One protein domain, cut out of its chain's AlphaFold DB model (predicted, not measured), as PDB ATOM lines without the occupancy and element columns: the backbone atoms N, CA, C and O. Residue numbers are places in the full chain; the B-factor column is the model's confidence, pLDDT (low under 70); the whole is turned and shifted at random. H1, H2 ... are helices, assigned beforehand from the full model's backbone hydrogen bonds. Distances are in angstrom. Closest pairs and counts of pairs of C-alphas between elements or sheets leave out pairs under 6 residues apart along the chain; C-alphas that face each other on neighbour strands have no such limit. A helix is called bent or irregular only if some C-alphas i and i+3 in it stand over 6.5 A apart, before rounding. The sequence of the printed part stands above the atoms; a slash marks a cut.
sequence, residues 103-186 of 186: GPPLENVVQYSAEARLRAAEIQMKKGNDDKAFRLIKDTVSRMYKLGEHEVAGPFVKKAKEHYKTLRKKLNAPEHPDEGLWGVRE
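AT A GLANCE: This is residues 103 to 186 of the 186 residues of an uncharacterized protein of Verrucomicrobiales bacterium (UniProt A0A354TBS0). You are looking at an up-and-down bundle of three helices, H1, H2 and H3, each running against the one before it, with kinked H2 touching both of the others along much of its length while H1 and H3 meet over short stretches. After H3 the printed part folds back, and the one-turn helix H4 packs on the later part of H2. There are 84 residues with four named helices, in the order H1, H2, H3, H4, and no named strand; the class is all helix. The whole is compact, with a radius of gyration of the C-alphas of 11.9 A, and rounded, spanning 32 by 29 by 21 A.

IN THESE COORDINATES: Start at Gly 103 and go on to C-alpha 110 at (-11.364, 36.756, -20.991), where H1, residues 110 to 126, begins; it is 24.6 A long and irregular, with C-alphas 111 and 114 being 7.6 A apart. H2, residues 130 to 147, begins at C-alpha 130 at (-8.603, 12.244, -17.476) and is 24.2 A long; it has a kink of 42 degrees near residue 141 and is irregular, with C-alphas 143 and 146 being 8.1 A apart. H3, residues 154 to 170, is also 24.2 A long. H4, residues 179 to 182, ends at C-alpha 182 at (-15.399, 24.308, -32.232).

HOW THE PARTS SIT: Begin with H2, the hub, which touches the three other helices. H1 and H2 form a helical hairpin, at a shallow tilt of 22 degrees, opposite ways; their closest C-alphas, those of Ala 121 and Ala 133, are 4.4 A apart. H2 and H3 form the next hairpin, at a steep tilt of 39 degrees, opposite ways; here look at Leu 147 and Gly 154, whose C-alphas are the closest at 5.4 A. H1 touches H3 with residues 114 to 118 alone, and H3 touches H1 with residues 156 to 160 alone; the closest C-alphas are those of Glu 115 and Phe 156, 5.5 A apart. These two run the same way at a shallow tilt of 28 degrees. H2 touches H4 with residues 141 to 146 alone, and the closest C-alphas are those of Tyr 145 and Trp 182, 5.0 A apart. H1 and H4 are apart, and H3 and H4 are only just apart, their closest C-alphas being 8.1 A apart. In H3 every O i to N i+4 pair is within hydrogen-bond range, against 11 of 13 in H1 and 12 of 14 in H2; H4 is too short for such a pair.

THE WHOLE: The C-alphas farthest apart are those of Pro 105 and Asn 172, at 33.1 A. The link from H1 to H2 is tight, and those from H2 to H3 and from H3 to H4 are short. The printed part has no cut and ends at Glu 186, the chain's last residue. The mean pLDDT of the printed part is 96.4, and no printed residue is under 70.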
ATOM      1  N   GLY A 103     -17.614  29.212 -14.121       92.06
ATOM      2  CA  GLY A 103     -18.998  29.686 -13.998       92.06
ATOM      3  C   GLY A 103     -19.126  31.145 -13.524       92.06
ATOM      4  O   GLY A 103     -18.112  31.807 -13.300       92.06
ATOM      5  N   PRO A 104     -20.365  31.654 -13.381       90.69
ATOM      6  CA  PRO A 104     -20.637  33.003 -12.887       90.69
ATOM      7  C   PRO A 104     -19.901  33.342 -11.581       90.69
ATOM      8  O   PRO A 104     -19.929  32.526 -10.656       90.69
ATOM      9  N   PRO A 105     -19.293  34.543 -11.438       90.19
ATOM     10  CA  PRO A 105     -19.290  35.671 -12.383       90.19
ATOM     11  C   PRO A 105     -18.008  35.816 -13.235       90.19
ATOM     12  O   PRO A 105     -17.845  36.846 -13.892       90.19
ATOM     13  N   LEU A 106     -17.041  34.888 -13.159       95.12
ATOM     14  CA  LEU A 106     -15.713  35.081 -13.775       95.12
ATOM     15  C   LEU A 106     -15.512  34.317 -15.088       95.12
ATOM     16  O   LEU A 106     -14.474  34.453 -15.738       95.12
ATOM     17  N   GLU A 107     -16.506  33.550 -15.513       92.50
ATOM     18  CA  GLU A 107     -16.511  32.738 -16.723       92.50
ATOM     19  C   GLU A 107     -16.313  33.535 -18.015       92.50
ATOM     20  O   GLU A 107     -15.829  32.974 -18.999       92.50
ATOM     21  N   ASN A 108     -16.656  34.824 -18.005       90.19
ATOM     22  CA  ASN A 108     -16.524  35.718 -19.157       90.19
ATOM     23  C   ASN A 108     -15.361  36.714 -19.025       90.19
ATOM     24  O   ASN A 108     -15.170  37.561 -19.897       90.19
ATOM     25  N   VAL A 109     -14.550  36.627 -17.963       95.19
ATOM     26  CA  VAL A 109     -13.373  37.492 -17.797       95.19
ATOM     27  C   VAL A 109     -12.243  36.940 -18.662       95.19
ATOM     28  O   VAL A 109     -11.405  36.157 -18.211       95.19
ATOM     29  N   VAL A 110     -12.254  37.304 -19.946       93.88
ATOM     30  CA  VAL A 110     -11.364  36.756 -20.991       93.88
ATOM     31  C   VAL A 110      -9.884  36.879 -20.628       93.88
ATOM     32  O   VAL A 110      -9.107  35.989 -20.959       93.88
ATOM     33  N   GLN A 111      -9.511  37.926 -19.884       95.94
ATOM     34  CA  GLN A 111      -8.139  38.153 -19.424       95.94
ATOM     35  C   GLN A 111      -7.548  36.971 -18.634       95.94
ATOM     36  O   GLN A 111      -6.338  36.782 -18.662       95.94
ATOM     37  N   TYR A 112      -8.381  36.184 -17.943       97.56
ATOM     38  CA  TYR A 112      -7.923  35.121 -17.040       97.56
ATOM     39  C   TYR A 112      -8.594  33.767 -17.291       97.56
ATOM     40  O   TYR A 112      -7.973  32.725 -17.107       97.56
ATOM     41  N   SER A 113      -9.863  33.765 -17.709       96.81
ATOM     42  CA  SER A 113     -10.701  32.559 -17.756       96.81
ATOM     43  C   SER A 113     -10.157  31.458 -18.669       96.81
ATOM     44  O   SER A 113     -10.164  30.298 -18.265       96.81
ATOM     45  N   ALA A 114      -9.652  31.791 -19.863       97.19
ATOM     46  CA  ALA A 114      -9.124  30.793 -20.800       97.19
ATOM     47  C   ALA A 114      -7.936  30.029 -20.201       97.19
ATOM     48  O   ALA A 114      -7.911  28.799 -20.202       97.19
ATOM     49  N   GLU A 115      -6.973  30.769 -19.651       98.19
ATOM     50  CA  GLU A 115      -5.787  30.187 -19.039       98.19
ATOM     51  C   GLU A 115      -6.126  29.439 -17.748       98.19
ATOM     52  O   GLU A 115      -5.692  28.304 -17.581       98.19
ATOM     53  N   ALA A 116      -6.939  30.022 -16.862       98.44
ATOM     54  CA  ALA A 116      -7.336  29.387 -15.606       98.44
ATOM     55  C   ALA A 116      -8.021  28.031 -15.835       98.44
ATOM     56  O   ALA A 116      -7.693  27.041 -15.179       98.44
ATOM     57  N   ARG A 117      -8.945  27.960 -16.803       98.19
ATOM     58  CA  ARG A 117      -9.625  26.708 -17.161       98.19
ATOM     59  C   ARG A 117      -8.669  25.677 -17.743       98.19
ATOM     60  O   ARG A 117      -8.727  24.508 -17.364       98.19
ATOM     61  N   LEU A 118      -7.786  26.112 -18.642       98.50
ATOM     62  CA  LEU A 118      -6.770  25.250 -19.231       98.50
ATOM     63  C   LEU A 118      -5.846  24.676 -18.153       98.50
ATOM     64  O   LEU A 118      -5.630  23.468 -18.117       98.50
ATOM     65  N   ARG A 119      -5.357  25.514 -17.236       98.56
ATOM     66  CA  ARG A 119      -4.513  25.094 -16.110       98.56
ATOM     67  C   ARG A 119      -5.231  24.115 -15.197       98.56
ATOM     68  O   ARG A 119      -4.668  23.076 -14.866       98.56
ATOM     69  N   ALA A 120      -6.488  24.385 -14.847       98.50
ATOM     70  CA  ALA A 120      -7.291  23.455 -14.059       98.50
ATOM     71  C   ALA A 120      -7.410  22.081 -14.742       98.50
ATOM     72  O   ALA A 120      -7.251  21.047 -14.090       98.50
ATOM     73  N   ALA A 121      -7.630  22.049 -16.057       98.38
ATOM     74  CA  ALA A 121      -7.635  20.803 -16.810       98.38
ATOM     75  C   ALA A 121      -6.265  20.109 -16.824       98.38
ATOM     76  O   ALA A 121      -6.199  18.912 -16.560       98.38
ATOM     77  N   GLU A 122      -5.176  20.837 -17.071       98.56
ATOM     78  CA  GLU A 122      -3.815  20.286 -17.073       98.56
ATOM     79  C   GLU A 122      -3.417  19.715 -15.707       98.56
ATOM     80  O   GLU A 122      -2.766  18.671 -15.642       98.56
ATOM     81  N   ILE A 123      -3.849  20.341 -14.610       98.50
ATOM     82  CA  ILE A 123      -3.696  19.783 -13.263       98.50
ATOM     83  C   ILE A 123      -4.437  18.444 -13.162       98.50
ATOM     84  O   ILE A 123      -3.860  17.463 -12.696       98.50
ATOM     85  N   GLN A 124      -5.687  18.357 -13.630       98.50
ATOM     86  CA  GLN A 124      -6.433  17.092 -13.611       98.50
ATOM     87  C   GLN A 124      -5.766  16.013 -14.477       98.50
ATOM     88  O   GLN A 124      -5.698  14.865 -14.041       98.50
ATOM     89  N   MET A 125      -5.212  16.372 -15.641       98.19
ATOM     90  CA  MET A 125      -4.444  15.448 -16.491       98.19
ATOM     91  C   MET A 125      -3.217  14.908 -15.752       98.19
ATOM     92  O   MET A 125      -2.995  13.701 -15.724       98.19
ATOM     93  N   LYS A 126      -2.445  15.785 -15.094       97.88
ATOM     94  CA  LYS A 126      -1.271  15.392 -14.294       97.88
ATOM     95  C   LYS A 126      -1.639  14.485 -13.121       97.88
ATOM     96  O   LYS A 126      -0.865  13.599 -12.778       97.88
ATOM     97  N   LYS A 127      -2.822  14.675 -12.531       97.56
ATOM     98  CA  LYS A 127      -3.366  13.808 -11.473       97.56
ATOM     99  C   LYS A 127      -3.922  12.472 -11.995       97.56
ATOM    100  O   LYS A 127      -4.411  11.689 -11.190       97.56
ATOM    101  N   GLY A 128      -3.895  12.219 -13.307       97.56
ATOM    102  CA  GLY A 128      -4.487  11.026 -13.925       97.56
ATOM    103  C   GLY A 128      -6.019  11.045 -13.982       97.56
ATOM    104  O   GLY A 128      -6.640  10.048 -14.332       97.56
ATOM    105  N   ASN A 129      -6.649  12.176 -13.660       98.19
ATOM    106  CA  ASN A 129      -8.101  12.336 -13.667       98.19
ATOM    107  C   ASN A 129      -8.595  12.746 -15.062       98.19
ATOM    108  O   ASN A 129      -9.201  13.812 -15.226       98.19
ATOM    109  N   ASP A 130      -8.333  11.916 -16.071       97.81
ATOM    110  CA  ASP A 130      -8.603  12.244 -17.476       97.81
ATOM    111  C   ASP A 130     -10.079  12.581 -17.741       97.81
ATOM    112  O   ASP A 130     -10.360  13.527 -18.469       97.81
ATOM    113  N   ASP A 131     -11.035  11.915 -17.084       98.19
ATOM    114  CA  ASP A 131     -12.467  12.232 -17.217       98.19
ATOM    115  C   ASP A 131     -12.829  13.625 -16.683       98.19
ATOM    116  O   ASP A 131     -13.725  14.309 -17.191       98.19
ATOM    117  N   LYS A 132     -12.162  14.071 -15.609       98.00
ATOM    118  CA  LYS A 132     -12.350  15.430 -15.077       98.00
ATOM    119  C   LYS A 132     -11.699  16.445 -16.009       98.00
ATOM    120  O   LYS A 132     -12.326  17.455 -16.322       98.00
ATOM    121  N   ALA A 133     -10.488  16.155 -16.480       98.44
ATOM    122  CA  ALA A 133      -9.790  16.993 -17.447       98.44
ATOM    123  C   ALA A 133     -10.598  17.155 -18.739       98.44
ATOM    124  O   ALA A 133     -10.802  18.276 -19.195       98.44
ATOM    125  N   PHE A 134     -11.128  16.062 -19.289       98.44
ATOM    126  CA  PHE A 134     -11.900  16.080 -20.526       98.44
ATOM    127  C   PHE A 134     -13.171  16.914 -20.390       98.44
ATOM    128  O   PHE A 134     -13.463  17.720 -21.269       98.44
ATOM    129  N   ARG A 135     -13.888  16.809 -19.262       97.81
ATOM    130  CA  ARG A 135     -15.051  17.670 -18.987       97.81
ATOM    131  C   ARG A 135     -14.683  19.152 -18.945       97.81
ATOM    132  O   ARG A 135     -15.368  19.949 -19.579       97.81
ATOM    133  N   LEU A 136     -13.602  19.512 -18.248       97.75
ATOM    134  CA  LEU A 136     -13.127  20.899 -18.171       97.75
ATOM    135  C   LEU A 136     -12.698  21.435 -19.541       97.75
ATOM    136  O   LEU A 136     -13.080  22.540 -19.925       97.75
ATOM    137  N   ILE A 137     -11.935  20.650 -20.304       98.06
ATOM    138  CA  ILE A 137     -11.480  21.035 -21.643       98.06
ATOM    139  C   ILE A 137     -12.651  21.156 -22.611       98.06
ATOM    140  O   ILE A 137     -12.729  22.150 -23.327       98.06
ATOM    141  N   LYS A 138     -13.587  20.198 -22.607       98.00
ATOM    142  CA  LYS A 138     -14.807  20.248 -23.421       98.00
ATOM    143  C   LYS A 138     -15.613  21.515 -23.129       98.00
ATOM    144  O   LYS A 138     -15.997  22.219 -24.061       98.00
ATOM    145  N   ASP A 139     -15.833  21.836 -21.854       96.38
ATOM    146  CA  ASP A 139     -16.515  23.074 -21.459       96.38
ATOM    147  C   ASP A 139     -15.754  24.311 -21.972       96.38
ATOM    148  O   ASP A 139     -16.339  25.172 -22.633       96.38
ATOM    149  N   THR A 140     -14.430  24.334 -21.800       96.50
ATOM    150  CA  THR A 140     -13.558  25.425 -22.265       96.50
ATOM    151  C   THR A 140     -13.668  25.645 -23.771       96.50
ATOM    152  O   THR A 140     -13.942  26.769 -24.199       96.50
ATOM    153  N   VAL A 141     -13.499  24.597 -24.587       97.12
ATOM    154  CA  VAL A 141     -13.590  24.722 -26.048       97.12
ATOM    155  C   VAL A 141     -15.002  25.111 -26.471       97.12
ATOM    156  O   VAL A 141     -15.141  26.018 -27.283       97.12
ATOM    157  N   SER A 142     -16.046  24.536 -25.868       96.25
ATOM    158  CA  SER A 142     -17.435  24.837 -26.239       96.25
ATOM    159  C   SER A 142     -17.823  26.295 -25.984       96.25
ATOM    160  O   SER A 142     -18.505  26.908 -26.803       96.25
ATOM    161  N   ARG A 143     -17.345  26.890 -24.883       95.12
ATOM    162  CA  ARG A 143     -17.649  28.282 -24.516       95.12
ATOM    163  C   ARG A 143     -16.765  29.292 -25.229       95.12
ATOM    164  O   ARG A 143     -17.194  30.414 -25.476       95.12
ATOM    165  N   MET A 144     -15.520  28.921 -25.519       95.56
ATOM    166  CA  MET A 144     -14.481  29.863 -25.945       95.56
ATOM    167  C   MET A 144     -13.993  29.620 -27.374       95.56
ATOM    168  O   MET A 144     -13.029  30.254 -27.789       95.56
ATOM    169  N   TYR A 145     -14.640  28.749 -28.160       95.75
ATOM    170  CA  TYR A 145     -14.148  28.360 -29.490       95.75
ATOM    171  C   TYR A 145     -13.893  29.533 -30.447       95.75
ATOM    172  O   TYR A 145     -12.972  29.450 -31.265       95.75
ATOM    173  N   LYS A 146     -14.674  30.620 -30.326       96.50
ATOM    174  CA  LYS A 146     -14.541  31.851 -31.126       96.50
ATOM    175  C   LYS A 146     -13.331  32.706 -30.742       96.50
ATOM    176  O   LYS A 146     -12.952  33.590 -31.497       96.50
ATOM    177  N   LEU A 147     -12.724  32.455 -29.585       96.12
ATOM    178  CA  LEU A 147     -11.605  33.239 -29.060       96.12
ATOM    179  C   LEU A 147     -10.239  32.714 -29.522       96.12
ATOM    180  O   LEU A 147      -9.230  33.169 -29.004       96.12
ATOM    181  N   GLY A 148     -10.177  31.792 -30.491       93.19
ATOM    182  CA  GLY A 148      -8.914  31.219 -30.978       93.19
ATOM    183  C   GLY A 148      -7.907  32.245 -31.517       93.19
ATOM    184  O   GLY A 148      -6.706  32.051 -31.353       93.19
ATOM    185  N   GLU A 149      -8.387  33.355 -32.086       95.81
ATOM    186  CA  GLU A 149      -7.550  34.463 -32.582       95.81
ATOM    187  C   GLU A 149      -7.526  35.678 -31.640       95.81
ATOM    188  O   GLU A 149      -6.988  36.727 -31.981       95.81
ATOM    189  N   HIS A 150      -8.109  35.565 -30.443       97.00
ATOM    190  CA  HIS A 150      -8.049  36.637 -29.456       97.00
ATOM    191  C   HIS A 150      -6.615  36.778 -28.924       97.00
ATOM    192  O   HIS A 150      -6.015  35.786 -28.526       97.00
ATOM    193  N   GLU A 151      -6.101  38.003 -28.811       96.88
ATOM    194  CA  GLU A 151      -4.715  38.282 -28.395       96.88
ATOM    195  C   GLU A 151      -4.329  37.583 -27.077       96.88
ATOM    196  O   GLU A 151      -3.340  36.860 -27.012       96.88
ATOM    197  N   VAL A 152      -5.154  37.748 -26.038       95.75
ATOM    198  CA  VAL A 152      -4.913  37.141 -24.716       95.75
ATOM    199  C   VAL A 152      -5.366  35.676 -24.630       95.75
ATOM    200  O   VAL A 152      -4.588  34.806 -24.260       95.75
ATOM    201  N   ALA A 153      -6.629  35.375 -24.951       97.19
ATOM    202  CA  ALA A 153      -7.192  34.036 -24.756       97.19
ATOM    203  C   ALA A 153      -6.821  33.015 -25.848       97.19
ATOM    204  O   ALA A 153      -6.859  31.812 -25.589       97.19
ATOM    205  N   GLY A 154      -6.471  33.465 -27.053       97.62
ATOM    206  CA  GLY A 154      -6.267  32.626 -28.235       97.62
ATOM    207  C   GLY A 154      -5.242  31.514 -28.062       97.62
ATOM    208  O   GLY A 154      -5.586  30.362 -28.340       97.62
ATOM    209  N   PRO A 155      -4.031  31.789 -27.539       98.19
ATOM    210  CA  PRO A 155      -3.044  30.745 -27.275       98.19
ATOM    211  C   PRO A 155      -3.583  29.627 -26.370       98.19
ATOM    212  O   PRO A 155      -3.401  28.444 -26.657       98.19
ATOM    213  N   PHE A 156      -4.320  29.985 -25.315       98.25
ATOM    214  CA  PHE A 156      -4.889  29.020 -24.373       98.25
ATOM    215  C   PHE A 156      -6.065  28.248 -24.969       98.25
ATOM    216  O   PHE A 156      -6.199  27.050 -24.735       98.25
ATOM    217  N   VAL A 157      -6.894  28.904 -25.783       98.06
ATOM    218  CA  VAL A 157      -8.000  28.250 -26.494       98.06
ATOM    219  C   VAL A 157      -7.468  27.263 -27.530       98.06
ATOM    220  O   VAL A 157      -7.974  26.147 -27.608       98.06
ATOM    221  N   LYS A 158      -6.430  27.626 -28.292       98.38
ATOM    222  CA  LYS A 158      -5.762  26.721 -29.244       98.38
ATOM    223  C   LYS A 158      -5.209  25.488 -28.524       98.38
ATOM    224  O   LYS A 158      -5.544  24.370 -28.904       98.38
ATOM    225  N   LYS A 159      -4.506  25.681 -27.405       98.50
ATOM    226  CA  LYS A 159      -4.003  24.574 -26.578       98.50
ATOM    227  C   LYS A 159      -5.121  23.721 -25.962       98.50
ATOM    228  O   LYS A 159      -5.019  22.499 -25.916       98.50
ATOM    229  N   ALA A 160      -6.234  24.330 -25.549       98.44
ATOM    230  CA  ALA A 160      -7.406  23.587 -25.081       98.44
ATOM    231  C   ALA A 160      -7.997  22.691 -26.184       98.44
ATOM    232  O   ALA A 160      -8.394  21.563 -25.901       98.44
ATOM    233  N   LYS A 161      -8.017  23.148 -27.444       98.44
ATOM    234  CA  LYS A 161      -8.451  22.336 -28.596       98.44
ATOM    235  C   LYS A 161      -7.533  21.132 -28.830       98.44
ATOM    236  O   LYS A 161      -8.028  20.043 -29.104       98.44
ATOM    237  N   GLU A 162      -6.223  21.296 -28.680       98.31
ATOM    238  CA  GLU A 162      -5.255  20.192 -28.785       98.31
ATOM    239  C   GLU A 162      -5.458  19.150 -27.675       98.31
ATOM    240  O   GLU A 162      -5.532  17.944 -27.945       98.31
ATOM    241  N   HIS A 163      -5.630  19.606 -26.428       98.44
ATOM    242  CA  HIS A 163      -5.951  18.721 -25.306       98.44
ATOM    243  C   HIS A 163      -7.294  18.027 -25.495       98.44
ATOM    244  O   HIS A 163      -7.417  16.859 -25.135       98.44
ATOM    245  N   TYR A 164      -8.283  18.701 -26.093       98.50
ATOM    246  CA  TYR A 164      -9.584  18.102 -26.392       98.50
ATOM    247  C   TYR A 164      -9.419  16.893 -27.307       98.50
ATOM    248  O   TYR A 164      -9.863  15.807 -26.945       98.50
ATOM    249  N   LYS A 165      -8.734  17.058 -28.448       97.94
ATOM    250  CA  LYS A 165      -8.477  15.968 -29.406       97.94
ATOM    251  C   LYS A 165      -7.727  14.812 -28.746       97.94
ATOM    252  O   LYS A 165      -8.136  13.655 -28.834       97.94
ATOM    253  N   THR A 166      -6.673  15.140 -27.996       97.62
ATOM    254  CA  THR A 166      -5.841  14.157 -27.287       97.62
ATOM    255  C   THR A 166      -6.655  13.342 -26.281       97.62
ATOM    256  O   THR A 166      -6.622  12.111 -26.307       97.62
ATOM    257  N   LEU A 167      -7.409  14.012 -25.407       98.00
ATOM    258  CA  LEU A 167      -8.222  13.362 -24.380       98.00
ATOM    259  C   LEU A 167      -9.404  12.605 -24.983       98.00
ATOM    260  O   LEU A 167      -9.680  11.490 -24.550       98.00
ATOM    261  N   ARG A 168     -10.061  13.158 -26.010       97.56
ATOM    262  CA  ARG A 168     -11.151  12.486 -26.724       97.56
ATOM    263  C   ARG A 168     -10.680  11.146 -27.285       97.56
ATOM    264  O   ARG A 168     -11.320  10.128 -27.029       97.56
ATOM    265  N   LYS A 169      -9.539  11.136 -27.985       97.31
ATOM    266  CA  LYS A 169      -8.925   9.914 -28.526       97.31
ATOM    267  C   LYS A 169      -8.527   8.941 -27.418       97.31
ATOM    268  O   LYS A 169      -8.858   7.764 -27.501       97.31
ATOM    269  N   LYS A 170      -7.848   9.428 -26.373       97.31
ATOM    270  CA  LYS A 170      -7.406   8.611 -25.230       97.31
ATOM    271  C   LYS A 170      -8.571   7.909 -24.527       97.31
ATOM    272  O   LYS A 170      -8.435   6.753 -24.147       97.31
ATOM    273  N   LEU A 171      -9.695   8.601 -24.364       97.62
ATOM    274  CA  LEU A 171     -10.888   8.089 -23.687       97.62
ATOM    275  C   LEU A 171     -11.848   7.344 -24.625       97.62
ATOM    276  O   LEU A 171     -12.877   6.859 -24.165       97.62
ATOM    277  N   ASN A 172     -11.543   7.272 -25.927       97.06
ATOM    278  CA  ASN A 172     -12.456   6.778 -26.961       97.06
ATOM    279  C   ASN A 172     -13.857   7.423 -26.857       97.06
ATOM    280  O   ASN A 172     -14.889   6.758 -26.970       97.06
ATOM    281  N   ALA A 173     -13.889   8.727 -26.565       95.81
ATOM    282  CA  ALA A 173     -15.125   9.463 -26.344       95.81
ATOM    283  C   ALA A 173     -15.835   9.756 -27.683       95.81
ATOM    284  O   ALA A 173     -15.173  10.088 -28.677       95.81
ATOM    285  N   PRO A 174     -17.179   9.668 -27.726       94.50
ATOM    286  CA  PRO A 174     -17.939   9.914 -28.947       94.50
ATOM    287  C   PRO A 174     -17.782  11.360 -29.426       94.50
ATOM    288  O   PRO A 174     -17.523  12.265 -28.629       94.50
ATOM    289  N   GLU A 175     -17.975  11.571 -30.730       93.56
ATOM    290  CA  GLU A 175     -18.026  12.916 -31.314       93.56
ATOM    291  C   GLU A 175     -19.120  13.750 -30.667       93.56
ATOM    292  O   GLU A 175     -20.260  13.306 -30.513       93.56
ATOM    293  N   HIS A 176     -18.784  14.994 -30.334       95.31
ATOM    294  CA  HIS A 176     -19.807  15.988 -30.066       95.31
ATOM    295  C   HIS A 176     -20.377  16.537 -31.389       95.31
ATOM    296  O   HIS A 176     -19.601  16.839 -32.296       95.31
ATOM    297  N   PRO A 177     -21.703  16.752 -31.507       95.88
ATOM    298  CA  PRO A 177     -22.303  17.308 -32.727       95.88
ATOM    299  C   PRO A 177     -21.674  18.636 -33.180       95.88
ATOM    300  O   PRO A 177     -21.557  18.906 -34.373       95.88
ATOM    301  N   ASP A 178     -21.206  19.434 -32.218       96.69
ATOM    302  CA  ASP A 178     -20.635  20.764 -32.457       96.69
ATOM    303  C   ASP A 178     -19.110  20.779 -32.671       96.69
ATOM    304  O   ASP A 178     -18.521  21.857 -32.761       96.69
ATOM    305  N   GLU A 179     -18.424  19.634 -32.775       95.69
ATOM    306  CA  GLU A 179     -16.957  19.629 -32.946       95.69
ATOM    307  C   GLU A 179     -16.486  20.377 -34.197       95.69
ATOM    308  O   GLU A 179     -15.417  20.998 -34.188       95.69
ATOM    309  N   GLY A 180     -17.302  20.370 -35.255       95.19
ATOM    310  CA  GLY A 180     -17.070  21.182 -36.448       95.19
ATOM    311  C   GLY A 180     -17.092  22.682 -36.145       95.19
ATOM    312  O   GLY A 180     -16.203  23.405 -36.589       95.19
ATOM    313  N   LEU A 181     -18.044  23.147 -35.325       95.62
ATOM    314  CA  LEU A 181     -18.129  24.550 -34.897       95.62
ATOM    315  C   LEU A 181     -16.940  24.939 -34.022       95.62
ATOM    316  O   LEU A 181     -16.395  26.034 -34.156       95.62
ATOM    317  N   TRP A 182     -16.518  24.043 -33.131       96.50
ATOM    318  CA  TRP A 182     -15.399  24.308 -32.232       96.50
ATOM    319  C   TRP A 182     -14.044  24.292 -32.953       96.50
ATOM    320  O   TRP A 182     -13.047  24.776 -32.407       96.50
ATOM    321  N   GLY A 183     -13.993  23.773 -34.184       94.12
ATOM    322  CA  GLY A 183     -12.758  23.578 -34.940       94.12
ATOM    323  C   GLY A 183     -11.879  22.486 -34.329       94.12
ATOM    324  O   GLY A 183     -10.658  22.627 -34.304       94.12
ATOM    325  N   VAL A 184     -12.497  21.440 -33.770       94.88
ATOM    326  CA  VAL A 184     -11.801  20.313 -33.120       94.88
ATOM    327  C   VAL A 184     -12.099  18.961 -33.757       94.88
ATOM    328  O   VAL A 184     -11.640  17.951 -33.235       94.88
ATOM    329  N   ARG A 185     -12.821  18.938 -34.882       91.62
ATOM    330  CA  ARG A 185     -13.010  17.717 -35.667       91.62
ATOM    331  C   ARG A 185     -11.645  17.137 -36.077       91.62
ATOM    332  O   ARG A 185     -10.695  17.901 -36.305       91.62
ATOM    333  N   GLU A 186     -11.562  15.809 -36.081       75.81
ATOM    334  CA  GLU A 186     -10.423  15.051 -36.620       75.81
ATOM    335  C   GLU A 186     -10.294  15.261 -38.133       75.81
ATOM    336  O   GLU A 186     -11.348  15.347 -38.810       75.81
TER     337      GLU A 186